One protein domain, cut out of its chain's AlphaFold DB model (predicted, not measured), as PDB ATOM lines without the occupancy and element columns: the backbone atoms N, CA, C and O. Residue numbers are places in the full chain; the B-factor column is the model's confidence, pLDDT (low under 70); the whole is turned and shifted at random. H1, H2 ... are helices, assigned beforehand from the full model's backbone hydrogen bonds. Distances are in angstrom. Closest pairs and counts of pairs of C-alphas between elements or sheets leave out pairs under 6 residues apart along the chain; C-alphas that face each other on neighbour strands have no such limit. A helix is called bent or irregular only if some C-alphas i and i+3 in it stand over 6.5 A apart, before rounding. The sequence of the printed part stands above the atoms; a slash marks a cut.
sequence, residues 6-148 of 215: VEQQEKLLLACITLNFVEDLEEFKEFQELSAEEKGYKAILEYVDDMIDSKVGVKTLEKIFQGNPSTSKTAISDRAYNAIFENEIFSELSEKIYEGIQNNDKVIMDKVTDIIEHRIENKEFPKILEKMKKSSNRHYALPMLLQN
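What this domain is: This is residues 6 to 148 of the 215 residues of the protein "Epsilon-antitoxin" of Streptococcus suis (UniProt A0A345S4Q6). What shape do these atoms make? The long helix H1 runs through the middle of a helical body, with H3, H4, H5, H6 and H8 packed round it, mostly crossed. H2 packs on H3 at one end of the longest axis, and H9 packs on H6. How large is it? The printed part has 143 residues with nine named helices, H1 to H9 in order, and no named strand: all helix. It is compact, with a radius of gyration of the C-alphas of 14.6 A and spans of 45 by 34 by 28 A.

Where its parts are: Where does H1 run? H1, residues 6 to 24, covers 28.5 A from C-alpha 6 at (151.427, 182.188, 148.500); it is irregular, but only just: C-alphas 20 and 23 are 6.7 A apart. What follows? H2 is residues 26 to 34, H3 41 to 51, H4 58 to 65, H5 78 to 85, H6 88 to 102, 20.9 A long, and H7 106 to 120, 20.3 A long. H8 is residues 125 to 132 and H9 141 to 146, ending at C-alpha 146 (164.938, 179.503, 153.267).

How they stand to each other: What meets the hub? H1 touches six helices, among them H4 with residues 12 to 20 alone, about perpendicular at 82 degrees, the closest C-alphas being Cys 16 and Phe 65, 4.6 A. What lies farther out? H2 touches H3, the C-alphas of Phe 28 and Tyr 47 closest at 7.1 A; H2 and H9 are apart. Are the backbones in order? Every O i to N i+4 pair is within hydrogen-bond range in H2 to H9, and 13 of 15 in H1.

The domain as a whole: Is the printed part cut? It has no cut; the link from H4 to H5, residues 66 to 77, is long. Where is confidence low? The mean pLDDT of the printed part is 74.4, and residues 116 to 148 are among those under 70.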
ATOM      1  N   VAL A   6     150.159 182.174 147.762       54.91
ATOM      2  CA  VAL A   6     151.427 182.188 148.500       54.91
ATOM      3  C   VAL A   6     151.164 182.200 150.005       54.91
ATOM      4  O   VAL A   6     151.695 181.355 150.718       54.91
ATOM      5  N   GLU A   7     150.249 183.052 150.472       68.69
ATOM      6  CA  GLU A   7     149.840 183.104 151.882       68.69
ATOM      7  C   GLU A   7     149.258 181.759 152.358       68.69
ATOM      8  O   GLU A   7     149.578 181.276 153.443       68.69
ATOM      9  N   GLN A   8     148.440 181.091 151.536       70.69
ATOM     10  CA  GLN A   8     147.910 179.766 151.890       70.69
ATOM     11  C   GLN A   8     148.986 178.673 151.931       70.69
ATOM     12  O   GLN A   8     148.854 177.709 152.685       70.69
ATOM     13  N   GLN A   9     150.027 178.783 151.110       68.50
ATOM     14  CA  GLN A   9     151.145 177.841 151.128       68.50
ATOM     15  C   GLN A   9     152.030 178.048 152.362       68.50
ATOM     16  O   GLN A   9     152.420 177.063 152.986       68.50
ATOM     17  N   GLU A  10     152.267 179.299 152.761       68.50
ATOM     18  CA  GLU A  10     152.951 179.649 154.015       68.50
ATOM     19  C   GLU A  10     152.179 179.112 155.232       68.50
ATOM     20  O   GLU A  10     152.754 178.435 156.085       68.50
ATOM     21  N   LYS A  11     150.851 179.308 155.263       78.69
ATOM     22  CA  LYS A  11     149.962 178.760 156.302       78.69
ATOM     23  C   LYS A  11     150.013 177.231 156.387       78.69
ATOM     24  O   LYS A  11     150.047 176.677 157.484       78.69
ATOM     25  N   LEU A  12     150.003 176.542 155.241       81.38
ATOM     26  CA  LEU A  12     150.095 175.079 155.193       81.38
ATOM     27  C   LEU A  12     151.439 174.592 155.739       81.38
ATOM     28  O   LEU A  12     151.472 173.609 156.473       81.38
ATOM     29  N   LEU A  13     152.530 175.273 155.388       74.94
ATOM     30  CA  LEU A  13     153.864 174.913 155.849       74.94
ATOM     31  C   LEU A  13     154.002 175.080 157.364       74.94
ATOM     32  O   LEU A  13     154.475 174.161 158.030       74.94
ATOM     33  N   LEU A  14     153.553 176.216 157.903       79.81
ATOM     34  CA  LEU A  14     153.574 176.457 159.343       79.81
ATOM     35  C   LEU A  14     152.764 175.387 160.082       79.81
ATOM     36  O   LEU A  14     153.281 174.760 160.998       79.81
ATOM     37  N   ALA A  15     151.537 175.113 159.627       85.19
ATOM     38  CA  ALA A  15     150.704 174.066 160.208       85.19
ATOM     39  C   ALA A  15     151.378 172.685 160.132       85.19
ATOM     40  O   ALA A  15     151.420 171.975 161.129       85.19
ATOM     41  N   CYS A  16     151.948 172.317 158.981       85.44
ATOM     42  CA  CYS A  16     152.676 171.060 158.805       85.44
ATOM     43  C   CYS A  16     153.789 170.909 159.849       85.44
ATOM     44  O   CYS A  16     153.838 169.904 160.555       85.44
ATOM     45  N   ILE A  17     154.648 171.921 159.984       83.69
ATOM     46  CA  ILE A  17     155.773 171.884 160.919       83.69
ATOM     47  C   ILE A  17     155.272 171.806 162.358       83.69
ATOM     48  O   ILE A  17     155.691 170.904 163.077       83.69
ATOM     49  N   THR A  18     154.325 172.660 162.754       88.19
ATOM     50  CA  THR A  18     153.749 172.628 164.105       88.19
ATOM     51  C   THR A  18     153.200 171.243 164.444       88.19
ATOM     52  O   THR A  18     153.529 170.711 165.498       88.19
ATOM     53  N   LEU A  19     152.437 170.614 163.540       90.94
ATOM     54  CA  LEU A  19     151.894 169.273 163.785       90.94
ATOM     55  C   LEU A  19     152.982 168.193 163.890       90.94
ATOM     56  O   LEU A  19     152.811 167.246 164.648       90.94
ATOM     57  N   ASN A  20     154.096 168.309 163.161       88.31
ATOM     58  CA  ASN A  20     155.211 167.358 163.280       88.31
ATOM     59  C   ASN A  20     156.029 167.578 164.571       88.31
ATOM     60  O   ASN A  20     156.683 166.653 165.034       88.31
ATOM     61  N   PHE A  21     155.959 168.761 165.187       91.94
ATOM     62  CA  PHE A  21     156.583 169.047 166.485       91.94
ATOM     63  C   PHE A  21     155.723 168.649 167.693       91.94
ATOM     64  O   PHE A  21     156.224 168.638 168.814       91.94
ATOM     65  N   VAL A  22     154.448 168.290 167.491       92.50
ATOM     66  CA  VAL A  22     153.549 167.849 168.576       92.50
ATOM     67  C   VAL A  22     154.130 166.672 169.356       92.50
ATOM     68  O   VAL A  22     153.919 166.586 170.558       92.50
ATOM     69  N   GLU A  23     154.908 165.804 168.707       89.25
ATOM     70  CA  GLU A  23     155.541 164.664 169.375       89.25
ATOM     71  C   GLU A  23     156.507 165.048 170.510       89.25
ATOM     72  O   GLU A  23     156.763 164.238 171.401       89.25
ATOM     73  N   ASP A  24     157.017 166.284 170.504       89.81
ATOM     74  CA  ASP A  24     157.938 166.776 171.531       89.81
ATOM     75  C   ASP A  24     157.212 167.355 172.753       89.81
ATOM     76  O   ASP A  24     157.847 167.540 173.801       89.81
ATOM     77  N   LEU A  25     155.906 167.632 172.636       91.38
ATOM     78  CA  LEU A  25     155.089 168.175 173.721       91.38
ATOM     79  C   LEU A  25     154.992 167.172 174.866       91.38
ATOM     80  O   LEU A  25     154.780 165.977 174.657       91.38
ATOM     81  N   GLU A  26     155.109 167.668 176.093       91.00
ATOM     82  CA  GLU A  26     154.991 166.809 177.269       91.00
ATOM     83  C   GLU A  26     153.552 166.312 177.425       91.00
ATOM     84  O   GLU A  26     153.325 165.131 177.672       91.00
ATOM     85  N   GLU A  27     152.584 167.177 177.127       89.69
ATOM     86  CA  GLU A  27     151.157 166.867 177.100       89.69
ATOM     87  C   GLU A  27     150.835 165.737 176.111       89.69
ATOM     88  O   GLU A  27     149.961 164.906 176.364       89.69
ATOM     89  N   PHE A  28     151.556 165.674 174.987       91.12
ATOM     90  CA  PHE A  28     151.401 164.591 174.018       91.12
ATOM     91  C   PHE A  28     152.020 163.280 174.511       91.12
ATOM     92  O   PHE A  28     151.439 162.213 174.301       91.12
ATOM     93  N   LYS A  29     153.176 163.331 175.181       89.88
ATOM     94  CA  LYS A  29     153.792 162.134 175.775       89.88
ATOM     95  C   LYS A  29     152.896 161.549 176.864       89.88
ATOM     96  O   LYS A  29     152.656 160.345 176.855       89.88
ATOM     97  N   GLU A  30     152.324 162.395 177.722       88.06
ATOM     98  CA  GLU A  30     151.323 161.982 178.714       88.06
ATOM     99  C   GLU A  30     150.088 161.357 178.043       88.06
ATOM    100  O   GLU A  30     149.617 160.297 178.460       88.06
ATOM    101  N   PHE A  31     149.591 161.961 176.956       87.44
ATOM    102  CA  PHE A  31     148.500 161.392 176.162       87.44
ATOM    103  C   PHE A  31     148.847 160.001 175.603       87.44
ATOM    104  O   PHE A  31     148.036 159.080 175.707       87.44
ATOM    105  N   GLN A  32     150.051 159.815 175.055       83.50
ATOM    106  CA  GLN A  32     150.501 158.523 174.522       83.50
ATOM    107  C   GLN A  32     150.660 157.444 175.596       83.50
ATOM    108  O   GLN A  32     150.431 156.269 175.316       83.50
ATOM    109  N   GLU A  33     151.054 157.806 176.814       83.50
ATOM    110  CA  GLU A  33     151.143 156.847 177.921       83.50
ATOM    111  C   GLU A  33     149.760 156.344 178.362       83.50
ATOM    112  O   GLU A  33     149.624 155.206 178.823       83.50
ATOM    113  N   LEU A  34     148.729 157.175 178.193       79.69
ATOM    114  CA  LEU A  34     147.343 156.865 178.540       79.69
ATOM    115  C   LEU A  34     146.578 156.185 177.390       79.69
ATOM    116  O   LEU A  34     145.684 155.373 177.652       79.69
ATOM    117  N   SER A  35     146.924 156.484 176.135       66.81
ATOM    118  CA  SER A  35     146.313 155.898 174.936       66.81
ATOM    119  C   SER A  35     147.041 154.617 174.510       66.81
ATOM    120  O   SER A  35     148.168 154.633 174.023       66.81
ATOM    121  N   ALA A  36     146.399 153.461 174.696       56.22
ATOM    122  CA  ALA A  36     147.010 152.154 174.433       56.22
ATOM    123  C   ALA A  36     146.966 151.704 172.955       56.22
ATOM    124  O   ALA A  36     147.552 150.666 172.627       56.22
ATOM    125  N   GLU A  37     146.256 152.414 172.069       61.28
ATOM    126  CA  GLU A  37     145.817 151.849 170.781       61.28
ATOM    127  C   GLU A  37     146.558 152.387 169.546       61.28
ATOM    128  O   GLU A  37     146.884 151.594 168.654       61.28
ATOM    129  N   GLU A  38     146.896 153.679 169.480       64.12
ATOM    130  CA  GLU A  38     147.547 154.273 168.304       64.12
ATOM    131  C   GLU A  38     149.016 154.652 168.554       64.12
ATOM    132  O   GLU A  38     149.398 155.145 169.610       64.12
ATOM    133  N   LYS A  39     149.880 154.404 167.558       72.44
ATOM    134  CA  LYS A  39     151.319 154.720 167.601       72.44
ATOM    135  C   LYS A  39     151.752 155.500 166.366       72.44
ATOM    136  O   LYS A  39     151.156 155.379 165.293       72.44
ATOM    137  N   GLY A  40     152.847 156.246 166.506       79.56
ATOM    138  CA  GLY A  40     153.426 157.039 165.424       79.56
ATOM    139  C   GLY A  40     152.516 158.197 165.011       79.56
ATOM    140  O   GLY A  40     151.803 158.756 165.840       79.56
ATOM    141  N   TYR A  41     152.511 158.544 163.721       81.88
ATOM    142  CA  TYR A  41     151.826 159.751 163.243       81.88
ATOM    143  C   TYR A  41     150.309 159.756 163.489       81.88
ATOM    144  O   TYR A  41     149.720 160.823 163.590       81.88
ATOM    145  N   LYS A  42     149.663 158.589 163.601       84.94
ATOM    146  CA  LYS A  42     148.217 158.512 163.856       84.94
ATOM    147  C   LYS A  42     147.841 159.022 165.245       84.94
ATOM    148  O   LYS A  42     146.937 159.839 165.335       84.94
ATOM    149  N   ALA A  43     148.633 158.676 166.261       87.06
ATOM    150  CA  ALA A  43     148.457 159.198 167.614       87.06
ATOM    151  C   ALA A  43     148.571 160.731 167.649       87.06
ATOM    152  O   ALA A  43     147.817 161.390 168.352       87.06
ATOM    153  N   ILE A  44     149.480 161.308 166.848       89.62
ATOM    154  CA  ILE A  44     149.588 162.766 166.691       89.62
ATOM    155  C   ILE A  44     148.287 163.337 166.118       89.62
ATOM    156  O   ILE A  44     147.772 164.325 166.630       89.62
ATOM    157  N   LEU A  45     147.744 162.727 165.060       90.12
ATOM    158  CA  LEU A  45     146.499 163.196 164.445       90.12
ATOM    159  C   LEU A  45     145.297 163.062 165.384       90.12
ATOM    160  O   LEU A  45     144.451 163.950 165.374       90.12
ATOM    161  N   GLU A  46     145.227 161.988 166.168       90.88
ATOM    162  CA  GLU A  46     144.185 161.774 167.176       90.88
ATOM    163  C   GLU A  46     144.258 162.834 168.276       90.88
ATOM    164  O   GLU A  46     143.266 163.513 168.537       90.88
ATOM    165  N   TYR A  47     145.447 163.050 168.845       92.62
ATOM    166  CA  TYR A  47     145.668 164.095 169.841       92.62
ATOM    167  C   TYR A  47     145.275 165.474 169.304       92.62
ATOM    168  O   TYR A  47     144.562 166.230 169.955       92.62
ATOM    169  N   VAL A  48     145.698 165.801 168.081       93.19
ATOM    170  CA  VAL A  48     145.359 167.080 167.452       93.19
ATOM    171  C   VAL A  48     143.856 167.201 167.211       93.19
ATOM    172  O   VAL A  48     143.321 168.284 167.433       93.19
ATOM    173  N   ASP A  49     143.173 166.137 166.774       93.75
ATOM    174  CA  ASP A  49     141.717 166.140 166.579       93.75
ATOM    175  C   ASP A  49     140.972 166.409 167.895       93.75
ATOM    176  O   ASP A  49     140.062 167.242 167.906       93.75
ATOM    177  N   ASP A  50     141.404 165.783 168.994       91.94
ATOM    178  CA  ASP A  50     140.830 165.984 170.332       91.94
ATOM    179  C   ASP A  50     141.049 167.427 170.819       91.94
ATOM    180  O   ASP A  50     140.103 168.131 171.177       91.94
ATOM    181  N   MET A  51     142.278 167.937 170.695       93.50
ATOM    182  CA  MET A  51     142.643 169.296 171.119       93.50
ATOM    183  C   MET A  51     141.920 170.411 170.348       93.50
ATOM    184  O   MET A  51     141.848 171.549 170.826       93.50
ATOM    185  N   ILE A  52     141.402 170.126 169.150       94.19
ATOM    186  CA  ILE A  52     140.649 171.090 168.335       94.19
ATOM    187  C   ILE A  52     139.147 170.784 168.278       94.19
ATOM    188  O   ILE A  52     138.461 171.329 167.406       94.19
ATOM    189  N   ASP A  53     138.622 169.935 169.163       92.38
ATOM    190  CA  ASP A  53     137.208 169.532 169.224       92.38
ATOM    191  C   ASP A  53     136.669 168.978 167.886       92.38
ATOM    192  O   ASP A  53     135.567 169.331 167.436       92.38
ATOM    193  N   SER A  54     137.479 168.193 167.168       91.88
ATOM    194  CA  SER A  54     137.167 167.639 165.840       91.88
ATOM    195  C   SER A  54     136.686 168.683 164.811       91.88
ATOM    196  O   SER A  54     135.939 168.384 163.866       91.88
ATOM    197  N   LYS A  55     137.107 169.952 164.951       90.81
ATOM    198  CA  LYS A  55     136.747 171.049 164.023       90.81
ATOM    199  C   LYS A  55     137.237 170.807 162.592       90.81
ATOM    200  O   LYS A  55     136.675 171.398 161.650       90.81
ATOM    201  N   VAL A  56     138.258 169.964 162.433       90.19
ATOM    202  CA  VAL A  56     138.916 169.595 161.176       90.19
ATOM    203  C   VAL A  56     138.947 168.077 161.068       90.19
ATOM    204  O   VAL A  56     139.500 167.416 161.921       90.19
ATOM    205  N   GLY A  57     138.399 167.509 159.991       87.69
ATOM    206  CA  GLY A  57     138.388 166.051 159.848       87.69
ATOM    207  C   GLY A  57     139.791 165.446 159.698       87.69
ATOM    208  O   GLY A  57     140.637 166.007 159.000       87.69
ATOM    209  N   VAL A  58     139.980 164.241 160.242       86.88
ATOM    210  CA  VAL A  58     141.252 163.485 160.266       86.88
ATOM    211  C   VAL A  58     141.973 163.432 158.913       86.88
ATOM    212  O   VAL A  58     143.171 163.670 158.842       86.88
ATOM    213  N   LYS A  59     141.263 163.208 157.796       86.94
ATOM    214  CA  LYS A  59     141.885 163.201 156.451       86.94
ATOM    215  C   LYS A  59     142.494 164.549 156.055       86.94
ATOM    216  O   LYS A  59     143.426 164.602 155.258       86.94
ATOM    217  N   THR A  60     141.916 165.643 156.538       88.94
ATOM    218  CA  THR A  60     142.446 166.989 156.312       88.94
ATOM    219  C   THR A  60     143.661 167.224 157.201       88.94
ATOM    220  O   THR A  60     144.653 167.739 156.699       88.94
ATOM    221  N   LEU A  61     143.625 166.788 158.465       86.69
ATOM    222  CA  LEU A  61     144.791 166.831 159.356       86.69
ATOM    223  C   LEU A  61     145.955 166.002 158.801       86.69
ATOM    224  O   LEU A  61     147.072 166.496 158.744       86.69
ATOM    225  N   GLU A  62     145.689 164.804 158.281       85.94
ATOM    226  CA  GLU A  62     146.699 163.956 157.639       85.94
ATOM    227  C   GLU A  62     147.338 164.651 156.429       85.94
ATOM    228  O   GLU A  62     148.559 164.663 156.286       85.94
ATOM    229  N   LYS A  63     146.531 165.303 155.578       83.88
ATOM    230  CA  LYS A  63     147.066 166.111 154.475       83.88
ATOM    231  C   LYS A  63     147.944 167.253 154.982       83.88
ATOM    232  O   LYS A  63     149.018 167.456 154.431       83.88
ATOM    233  N   ILE A  64     147.511 167.972 156.017       86.19
ATOM    234  CA  ILE A  64     148.275 169.083 156.601       86.19
ATOM    235  C   ILE A  64     149.600 168.576 157.182       86.19
ATOM    236  O   ILE A  64     150.646 169.122 156.848       86.19
ATOM    237  N   PHE A  65     149.573 167.492 157.960       84.00
ATOM    238  CA  PHE A  65     150.752 166.836 158.536       84.00
ATOM    239  C   PHE A  65     151.765 166.388 157.467       84.00
ATOM    240  O   PHE A  65     152.980 166.422 157.676       84.00
ATOM    241  N   GLN A  66     151.268 165.987 156.297       78.81
ATOM    242  CA  GLN A  66     152.076 165.602 155.137       78.81
ATOM    243  C   GLN A  66     152.485 166.787 154.241       78.81
ATOM    244  O   GLN A  66     153.124 166.570 153.209       78.81
ATOM    245  N   GLY A  67     152.097 168.024 154.569       74.44
ATOM    246  CA  GLY A  67     152.354 169.202 153.731       74.44
ATOM    247  C   GLY A  67     151.612 169.184 152.386       74.44
ATOM    248  O   GLY A  67     152.026 169.841 151.433       74.44
ATOM    249  N   ASN A  68     150.522 168.421 152.289       77.38
ATOM    250  CA  ASN A  68     149.735 168.244 151.076       77.38
ATOM    251  C   ASN A  68     148.634 169.305 150.942       77.38
ATOM    252  O   ASN A  68     147.861 169.516 151.882       77.38
ATOM    253  N   PRO A  69     148.464 169.918 149.755       72.12
ATOM    254  CA  PRO A  69     147.369 170.842 149.535       72.12
ATOM    255  C   PRO A  69     146.013 170.125 149.605       72.12
ATOM    256  O   PRO A  69     145.833 168.992 149.148       72.12
ATOM    257  N   SER A  70     145.009 170.820 150.136       72.44
ATOM    258  CA  SER A  70     143.637 170.313 150.219       72.44
ATOM    259  C   SER A  70     143.060 170.044 148.825       72.44
ATOM    260  O   SER A  70     142.448 168.993 148.598       72.44
ATOM    261  N   THR A  71     143.289 170.979 147.895       71.31
ATOM    262  CA  THR A  71     142.946 170.898 146.467       71.31
ATOM    263  C   THR A  71     144.015 171.592 145.615       71.31
ATOM    264  O   THR A  71     144.837 172.343 146.129       71.31
ATOM    265  N   SER A  72     143.949 171.454 144.286       65.56
ATOM    266  CA  SER A  72     144.844 172.171 143.358       65.56
ATOM    267  C   SER A  72     144.749 173.704 143.424       65.56
ATOM    268  O   SER A  72     145.616 174.392 142.891       65.56
ATOM    269  N   LYS A  73     143.696 174.247 144.050       66.81
ATOM    270  CA  LYS A  73     143.448 175.692 144.187       66.81
ATOM    271  C   LYS A  73     143.477 176.184 145.633       66.81
ATOM    272  O   LYS A  73     143.356 177.382 145.858       66.81
ATOM    273  N   THR A  74     143.590 175.280 146.603       70.75
ATOM    274  CA  THR A  74     143.537 175.606 148.031       70.75
ATOM    275  C   THR A  74     144.531 174.727 148.762       70.75
ATOM    276  O   THR A  74     144.317 173.518 148.867       70.75
ATOM    277  N   ALA A  75     145.606 175.334 149.262       72.94
ATOM    278  CA  ALA A  75     146.622 174.617 150.025       72.94
ATOM    279  C   ALA A  75     146.058 174.208 151.394       72.94
ATOM    280  O   ALA A  75     145.896 173.023 151.677       72.94
ATOM    281  N   ILE A  76     145.605 175.185 152.174       80.50
ATOM    282  CA  ILE A  76     144.881 174.993 153.431       80.50
ATOM    283  C   ILE A  76     143.702 175.969 153.487       80.50
ATOM    284  O   ILE A  76     143.765 177.065 152.930       80.50
ATOM    285  N   SER A  77     142.598 175.563 154.114       87.25
ATOM    286  CA  SER A  77     141.471 176.471 154.372       87.25
ATOM    287  C   SER A  77     141.714 177.292 155.637       87.25
ATOM    288  O   SER A  77     142.224 176.736 156.608       87.25
ATOM    289  N   ASP A  78     141.258 178.549 155.679       85.25
ATOM    290  CA  ASP A  78     141.364 179.382 156.891       85.25
ATOM    291  C   ASP A  78     140.672 178.730 158.093       85.25
ATOM    292  O   ASP A  78     141.175 178.800 159.202       85.25
ATOM    293  N   ARG A  79     139.571 177.996 157.876       88.56
ATOM    294  CA  ARG A  79     138.918 177.219 158.941       88.56
ATOM    295  C   ARG A  79     139.862 176.193 159.571       88.56
ATOM    296  O   ARG A  79     139.866 176.051 160.784       88.56
ATOM    297  N   ALA A  80     140.607 175.451 158.751       88.31
ATOM    298  CA  ALA A  80     141.527 174.432 159.250       88.31
ATOM    299  C   ALA A  80     142.746 175.061 159.928       88.31
ATOM    300  O   ALA A  80     143.151 174.604 160.987       88.31
ATOM    301  N   TYR A  81     143.279 176.133 159.341       87.19
ATOM    302  CA  TYR A  81     144.379 176.892 159.926       87.19
ATOM    303  C   TYR A  81     143.993 177.483 161.288       87.19
ATOM    304  O   TYR A  81     144.672 177.242 162.279       87.19
ATOM    305  N   ASN A  82     142.859 178.183 161.361       89.88
ATOM    306  CA  ASN A  82     142.378 178.790 162.597       89.88
ATOM    307  C   ASN A  82     142.033 177.736 163.647       89.88
ATOM    308  O   ASN A  82     142.358 177.928 164.804       89.88
ATOM    309  N   ALA A  83     141.436 176.601 163.271       92.06
ATOM    310  CA  ALA A  83     141.162 175.541 164.239       92.06
ATOM    311  C   ALA A  83     142.437 175.028 164.933       92.06
ATOM    312  O   ALA A  83     142.377 174.712 166.115       92.06
ATOM    313  N   ILE A  84     143.568 174.978 164.217       90.50
ATOM    314  CA  ILE A  84     144.869 174.604 164.785       90.50
ATOM    315  C   ILE A  84     145.419 175.746 165.648       90.50
ATOM    316  O   ILE A  84     145.761 175.517 166.797       90.50
ATOM    317  N   PHE A  85     145.486 176.974 165.131       88.81
ATOM    318  CA  PHE A  85     146.199 178.071 165.806       88.81
ATOM    319  C   PHE A  85     145.359 178.905 166.786       88.81
ATOM    320  O   PHE A  85     145.909 179.727 167.507       88.81
ATOM    321  N   GLU A  86     144.042 178.704 166.856       90.75
ATOM    322  CA  GLU A  86     143.217 179.192 167.975       90.75
ATOM    323  C   GLU A  86     143.423 178.342 169.240       90.75
ATOM    324  O   GLU A  86     143.057 178.779 170.330       90.75
ATOM    325  N   ASN A  87     143.990 177.135 169.111       92.25
ATOM    326  CA  ASN A  87     144.414 176.339 170.254       92.25
ATOM    327  C   ASN A  87     145.738 176.896 170.811       92.25
ATOM    328  O   ASN A  87     146.726 177.021 170.086       92.25
ATOM    329  N   GLU A  88     145.747 177.212 172.107       92.06
ATOM    330  CA  GLU A  88     146.872 177.860 172.793       92.06
ATOM    331  C   GLU A  88     148.156 177.021 172.728       92.06
ATOM    332  O   GLU A  88     149.203 177.553 172.371       92.06
ATOM    333  N   ILE A  89     148.068 175.702 172.937       93.00
ATOM    334  CA  ILE A  89     149.227 174.793 172.913       93.00
ATOM    335  C   ILE A  89     149.921 174.840 171.549       93.00
ATOM    336  O   ILE A  89     151.143 174.972 171.461       93.00
ATOM    337  N   PHE A  90     149.151 174.762 170.462       91.50
ATOM    338  CA  PHE A  90     149.713 174.774 169.110       91.50
ATOM    339  C   PHE A  90     150.203 176.162 168.689       91.50
ATOM    340  O   PHE A  90     151.198 176.258 167.962       91.50
ATOM    341  N   SER A  91     149.554 177.230 169.160       85.88
ATOM    342  CA  SER A  91     150.033 178.601 168.963       85.88
ATOM    343  C   SER A  91     151.386 178.808 169.643       85.88
ATOM    344  O   SER A  91     152.349 179.182 168.973       85.88
ATOM    345  N   GLU A  92     151.502 178.473 170.930       86.69
ATOM    346  CA  GLU A  92     152.755 178.583 171.684       86.69
ATOM    347  C   GLU A  92     153.865 177.706 171.097       86.69
ATOM    348  O   GLU A  92     155.016 178.133 170.999       86.69
ATOM    349  N   LEU A  93     153.537 176.482 170.667       90.75
ATOM    350  CA  LEU A  93     154.496 175.608 169.993       90.75
ATOM    351  C   LEU A  93     155.036 176.264 168.715       90.75
ATOM    352  O   LEU A  93     156.239 176.232 168.460       90.75
ATOM    353  N   SER A  94     154.165 176.899 167.931       82.50
ATOM    354  CA  SER A  94     154.572 177.597 166.709       82.50
ATOM    355  C   SER A  94     155.450 178.819 166.977       82.50
ATOM    356  O   SER A  94     156.404 179.057 166.232       82.50
ATOM    357  N   GLU A  95     155.191 179.547 168.065       79.94
ATOM    358  CA  GLU A  95     156.020 180.669 168.511       79.94
ATOM    359  C   GLU A  95     157.398 180.188 168.978       79.94
ATOM    360  O   GLU A  95     158.409 180.746 168.553       79.94
ATOM    361  N   LYS A  96     157.471 179.092 169.743       86.81
ATOM    362  CA  LYS A  96     158.747 178.471 170.146       86.81
ATOM    363  C   LYS A  96     159.584 178.049 168.940       86.81
ATOM    364  O   LYS A  96     160.786 178.308 168.906       86.81
ATOM    365  N   ILE A  97     158.960 177.433 167.935       80.06
ATOM    366  CA  ILE A  97     159.638 177.063 166.681       80.06
ATOM    367  C   ILE A  97     160.152 178.323 165.977       80.06
ATOM    368  O   ILE A  97     161.307 178.372 165.557       80.06
ATOM    369  N   TYR A  98     159.319 179.361 165.880       70.88
ATOM    370  CA  TYR A  98     159.690 180.640 165.277       70.88
ATOM    371  C   TYR A  98     160.894 181.287 165.982       70.88
ATOM    372  O   TYR A  98     161.869 181.650 165.320       70.88
ATOM    373  N   GLU A  99     160.858 181.399 167.311       73.75
ATOM    374  CA  GLU A  99     161.953 181.947 168.117       73.75
ATOM    375  C   GLU A  99     163.224 181.103 167.999       73.75
ATOM    376  O   GLU A  99     164.317 181.651 167.846       73.75
ATOM    377  N   GLY A 100     163.091 179.774 168.005       67.00
ATOM    378  CA  GLY A 100     164.199 178.846 167.794       67.00
ATOM    379  C   GLY A 100     164.913 179.090 166.468       67.00
ATOM    380  O   GLY A 100     166.135 179.224 166.434       67.00
ATOM    381  N   ILE A 101     164.148 179.256 165.387       63.12
ATOM    382  CA  ILE A 101     164.694 179.590 164.066       63.12
ATOM    383  C   ILE A 101     165.408 180.949 164.100       63.12
ATOM    384  O   ILE A 101     166.530 181.065 163.607       63.12
ATOM    385  N   GLN A 102     164.798 181.980 164.697       62.62
ATOM    386  CA  GLN A 102     165.418 183.311 164.784       62.62
ATOM    387  C   GLN A 102     166.733 183.308 165.573       62.62
ATOM    388  O   GLN A 102     167.658 184.053 165.240       62.62
ATOM    389  N   ASN A 103     166.826 182.454 166.589       68.19
ATOM    390  CA  ASN A 103     167.999 182.325 167.444       68.19
ATOM    391  C   ASN A 103     169.042 181.325 166.911       68.19
ATOM    392  O   ASN A 103     170.082 181.154 167.546       68.19
ATOM    393  N   ASN A 104     168.812 180.706 165.746       60.28
ATOM    394  CA  ASN A 104     169.627 179.612 165.199       60.28
ATOM    395  C   ASN A 104     169.786 178.439 166.186       60.28
ATOM    396  O   ASN A 104     170.875 177.872 166.319       60.28
ATOM    397  N   ASP A 105     168.715 178.087 166.900       72.19
ATOM    398  CA  ASP A 105     168.688 176.897 167.746       72.19
ATOM    399  C   ASP A 105     168.893 175.655 166.875       72.19
ATOM    400  O   ASP A 105     168.064 175.327 166.027       72.19
ATOM    401  N   LYS A 106     170.020 174.970 167.081       68.56
ATOM    402  CA  LYS A 106     170.420 173.840 166.246       68.56
ATOM    403  C   LYS A 106     169.402 172.697 166.277       68.56
ATOM    404  O   LYS A 106     169.126 172.125 165.234       68.56
ATOM    405  N   VAL A 107     168.829 172.378 167.439       80.69
ATOM    406  CA  VAL A 107     167.906 171.240 167.578       80.69
ATOM    407  C   VAL A 107     166.612 171.517 166.819       80.69
ATOM    408  O   VAL A 107     166.135 170.667 166.067       80.69
ATOM    409  N   ILE A 108     166.072 172.729 166.968       76.00
ATOM    410  CA  ILE A 108     164.866 173.152 166.244       76.00
ATOM    411  C   ILE A 108     165.149 173.228 164.739       76.00
ATOM    412  O   ILE A 108     164.346 172.750 163.942       76.00
ATOM    413  N   MET A 109     166.290 173.794 164.343       71.50
ATOM    414  CA  MET A 109     166.681 173.937 162.939       71.50
ATOM    415  C   MET A 109     166.879 172.588 162.243       71.50
ATOM    416  O   MET A 109     166.363 172.414 161.139       71.50
ATOM    417  N   ASP A 110     167.576 171.646 162.883       73.00
ATOM    418  CA  ASP A 110     167.814 170.302 162.346       73.00
ATOM    419  C   ASP A 110     166.468 169.587 162.137       73.00
ATOM    420  O   ASP A 110     166.169 169.148 161.032       73.00
ATOM    421  N   LYS A 111     165.571 169.610 163.132       81.31
ATOM    422  CA  LYS A 111     164.249 168.971 163.015       81.31
ATOM    423  C   LYS A 111     163.342 169.632 161.972       81.31
ATOM    424  O   LYS A 111     162.655 168.941 161.219       81.31
ATOM    425  N   VAL A 112     163.324 170.967 161.891       71.50
ATOM    426  CA  VAL A 112     162.585 171.681 160.832       71.50
ATOM    427  C   VAL A 112     163.129 171.306 159.454       71.50
ATOM    428  O   VAL A 112     162.341 171.103 158.529       71.50
ATOM    429  N   THR A 113     164.452 171.185 159.323       65.88
ATOM    430  CA  THR A 113     165.118 170.783 158.080       65.88
ATOM    431  C   THR A 113     164.750 169.350 157.719       65.88
ATOM    432  O   THR A 113     164.273 169.134 156.610       65.88
ATOM    433  N   ASP A 114     164.813 168.415 158.665       68.75
ATOM    434  CA  ASP A 114     164.405 167.025 158.460       68.75
ATOM    435  C   ASP A 114     162.946 166.936 157.999       68.75
ATOM    436  O   ASP A 114     162.644 166.256 157.016       68.75
ATOM    437  N   ILE A 115     162.023 167.656 158.648       72.31
ATOM    438  CA  ILE A 115     160.614 167.695 158.228       72.31
ATOM    439  C   ILE A 115     160.509 168.234 156.801       72.31
ATOM    440  O   ILE A 115     159.784 167.668 155.988       72.31
ATOM    441  N   ILE A 116     161.222 169.310 156.475       64.75
ATOM    442  CA  ILE A 116     161.221 169.885 155.130       64.75
ATOM    443  C   ILE A 116     161.768 168.879 154.110       64.75
ATOM    444  O   ILE A 116     161.107 168.642 153.103       64.75
ATOM    445  N   GLU A 117     162.912 168.251 154.360       59.59
ATOM    446  CA  GLU A 117     163.588 167.325 153.444       59.59
ATOM    447  C   GLU A 117     162.775 166.051 153.198       59.59
ATOM    448  O   GLU A 117     162.488 165.714 152.046       59.59
ATOM    449  N   HIS A 118     162.256 165.422 154.255       60.41
ATOM    450  CA  HIS A 118     161.362 164.263 154.134       60.41
ATOM    451  C   HIS A 118     160.031 164.612 153.445       60.41
ATOM    452  O   HIS A 118     159.292 163.727 153.003       60.41
ATOM    453  N   ARG A 119     159.674 165.901 153.372       57.97
ATOM    454  CA  ARG A 119     158.480 166.388 152.667       57.97
ATOM    455  C   ARG A 119     158.823 166.961 151.287       57.97
ATOM    456  O   ARG A 119     157.921 167.054 150.467       57.97
ATOM    457  N   ILE A 120     160.085 167.249 150.965       43.38
ATOM    458  CA  ILE A 120     160.573 167.616 149.620       43.38
ATOM    459  C   ILE A 120     160.444 166.449 148.635       43.38
ATOM    460  O   ILE A 120     160.157 166.677 147.457       43.38
ATOM    461  N   GLU A 121     160.532 165.205 149.115       40.50
ATOM    462  CA  GLU A 121     160.194 164.009 148.324       40.50
ATOM    463  C   GLU A 121     158.741 164.039 147.798       40.50
ATOM    464  O   GLU A 121     158.404 163.413 146.786       40.50
ATOM    465  N   ASN A 122     157.869 164.829 148.433       49.66
ATOM    466  CA  ASN A 122     156.562 165.178 147.905       49.66
ATOM    467  C   ASN A 122     156.714 166.291 146.854       49.66
ATOM    468  O   ASN A 122     156.982 167.445 147.179       49.66
ATOM    469  N   LYS A 123     156.484 165.960 145.576       48.03
ATOM    470  CA  LYS A 123     156.648 166.844 144.396       48.03
ATOM    471  C   LYS A 123     155.943 168.215 144.481       48.03
ATOM    472  O   LYS A 123     156.182 169.077 143.630       48.03
ATOM    473  N   GLU A 124     155.057 168.428 145.452       49.44
ATOM    474  CA  GLU A 124     154.382 169.704 145.712       49.44
ATOM    475  C   GLU A 124     155.200 170.667 146.589       49.44
ATOM    476  O   GLU A 124     155.107 171.885 146.412       49.44
ATOM    477  N   PHE A 125     156.057 170.151 147.469       50.38
ATOM    478  CA  PHE A 125     156.842 170.953 148.406       50.38
ATOM    479  C   PHE A 125     157.941 171.792 147.721       50.38
ATOM    480  O   PHE A 125     158.023 172.991 147.999       50.38
ATOM    481  N   PRO A 126     158.690 171.282 146.717       52.16
ATOM    482  CA  PRO A 126     159.609 172.107 145.923       52.16
ATOM    483  C   PRO A 126     158.924 173.290 145.219       52.16
ATOM    484  O   PRO A 126     159.472 174.389 145.153       52.16
ATOM    485  N   LYS A 127     157.685 173.106 144.738       57.28
ATOM    486  CA  LYS A 127     156.907 174.174 144.080       57.28
ATOM    487  C   LYS A 127     156.462 175.252 145.067       57.28
ATOM    488  O   LYS A 127     156.320 176.414 144.685       57.28
ATOM    489  N   ILE A 128     156.190 174.859 146.310       54.22
ATOM    490  CA  ILE A 128     155.875 175.765 147.419       54.22
ATOM    491  C   ILE A 128     157.129 176.584 147.778       54.22
ATOM    492  O   ILE A 128     157.055 177.813 147.831       54.22
ATOM    493  N   LEU A 129     158.292 175.934 147.891       54.12
ATOM    494  CA  LEU A 129     159.584 176.588 148.148       54.12
ATOM    495  C   LEU A 129     159.958 177.619 147.069       54.12
ATOM    496  O   LEU A 129     160.310 178.755 147.395       54.12
ATOM    497  N   GLU A 130     159.839 177.275 145.782       58.09
ATOM    498  CA  GLU A 130     160.137 178.212 144.687       58.09
ATOM    499  C   GLU A 130     159.240 179.457 144.681       58.09
ATOM    500  O   GLU A 130     159.682 180.545 144.295       58.09
ATOM    501  N   LYS A 131     157.970 179.310 145.074       56.38
ATOM    502  CA  LYS A 131     157.026 180.432 145.154       56.38
ATOM    503  C   LYS A 131     157.323 181.326 146.353       56.38
ATOM    504  O   LYS A 131     157.287 182.544 146.201       56.38
ATOM    505  N   MET A 132     157.693 180.745 147.496       53.50
ATOM    506  CA  MET A 132     158.066 181.500 148.697       53.50
ATOM    507  C   MET A 132     159.356 182.309 148.514       53.50
ATOM    508  O   MET A 132     159.406 183.453 148.953       53.50
ATOM    509  N   LYS A 133     160.349 181.808 147.760       53.31
ATOM    510  CA  LYS A 133     161.542 182.603 147.380       53.31
ATOM    511  C   LYS A 133     161.204 183.894 146.615       53.31
ATOM    512  O   LYS A 133     162.002 184.825 146.598       53.31
ATOM    513  N   LYS A 134     160.035 183.953 145.967       54.88
ATOM    514  CA  LYS A 134     159.546 185.115 145.200       54.88
ATOM    515  C   LYS A 134     158.589 186.004 146.010       54.88
ATOM    516  O   LYS A 134     158.180 187.049 145.510       54.88
ATOM    517  N   SER A 135     158.228 185.593 147.227       50.81
ATOM    518  CA  SER A 135     157.329 186.311 148.133       50.81
ATOM    519  C   SER A 135     158.072 187.434 148.856       50.81
ATOM    520  O   SER A 135     159.167 187.232 149.376       50.81
ATOM    521  N   SER A 136     157.474 188.625 148.936       48.31
ATOM    522  CA  SER A 136     157.944 189.695 149.831       48.31
ATOM    523  C   SER A 136     157.392 189.556 151.255       48.31
ATOM    524  O   SER A 136     157.675 190.407 152.101       48.31
ATOM    525  N   ASN A 137     156.589 188.517 151.519       50.06
ATOM    526  CA  ASN A 137     155.981 188.282 152.817       50.06
ATOM    527  C   ASN A 137     157.025 187.725 153.795       50.06
ATOM    528  O   ASN A 137     157.470 186.586 153.686       50.06
ATOM    529  N   ARG A 138     157.455 188.563 154.742       50.28
ATOM    530  CA  ARG A 138     158.415 188.199 155.798       50.28
ATOM    531  C   ARG A 138     157.726 187.814 157.107       50.28
ATOM    532  O   ARG A 138     158.379 187.789 158.141       50.28
ATOM    533  N   HIS A 139     156.414 187.582 157.092       46.06
ATOM    534  CA  HIS A 139     155.639 187.386 158.318       46.06
ATOM    535  C   HIS A 139     155.960 186.093 159.083       46.06
ATOM    536  O   HIS A 139     155.514 185.958 160.215       46.06
ATOM    537  N   TYR A 140     156.784 185.195 158.530       49.06
ATOM    538  CA  TYR A 140     157.181 183.946 159.180       49.06
ATOM    539  C   TYR A 140     158.702 183.720 159.106       49.06
ATOM    540  O   TYR A 140     159.353 184.108 158.132       49.06
ATOM    541  N   ALA A 141     159.275 183.061 160.122       47.03
ATOM    542  CA  ALA A 141     160.703 182.724 160.194       47.03
ATOM    543  C   ALA A 141     161.112 181.649 159.172       47.03
ATOM    544  O   ALA A 141     162.270 181.571 158.785       47.03
ATOM    545  N   LEU A 142     160.161 180.863 158.666       50.94
ATOM    546  CA  LEU A 142     160.389 179.843 157.637       50.94
ATOM    547  C   LEU A 142     160.931 180.422 156.316       50.94
ATOM    548  O   LEU A 142     161.965 179.956 155.844       50.94
ATOM    549  N   PRO A 143     160.339 181.489 155.750       46.22
ATOM    550  CA  PRO A 143     160.972 182.278 154.699       46.22
ATOM    551  C   PRO A 143     162.385 182.792 155.034       46.22
ATOM    552  O   PRO A 143     163.207 182.863 154.127       46.22
ATOM    553  N   MET A 144     162.704 183.119 156.297       46.44
ATOM    554  CA  MET A 144     164.068 183.511 156.707       46.44
ATOM    555  C   MET A 144     165.038 182.319 156.724       46.44
ATOM    556  O   MET A 144     166.181 182.461 156.300       46.44
ATOM    557  N   LEU A 145     164.571 181.140 157.139       46.72
ATOM    558  CA  LEU A 145     165.295 179.863 157.094       46.72
ATOM    559  C   LEU A 145     165.667 179.492 155.647       46.72
ATOM    560  O   LEU A 145     166.793 179.103 155.362       46.72
ATOM    561  N   LEU A 146     164.744 179.720 154.709       48.00
ATOM    562  CA  LEU A 146     164.938 179.503 153.267       48.00
ATOM    563  C   LEU A 146     165.741 180.612 152.565       48.00
ATOM    564  O   LEU A 146     166.217 180.413 151.447       48.00
ATOM    565  N   GLN A 147     165.862 181.784 153.191       44.53
ATOM    566  CA  GLN A 147     166.766 182.866 152.784       44.53
ATOM    567  C   GLN A 147     168.168 182.704 153.381       44.53
ATOM    568  O   GLN A 147     169.072 183.452 153.010       44.53
ATOM    569  N   ASN A 148     168.365 181.737 154.282       47.00
ATOM    570  CA  ASN A 148     169.678 181.363 154.774       47.00
ATOM    571  C   ASN A 148     170.400 180.576 153.671       47.00
ATOM    572  O   ASN A 148     170.451 179.345 153.683       47.00
TER     573      ASN A 148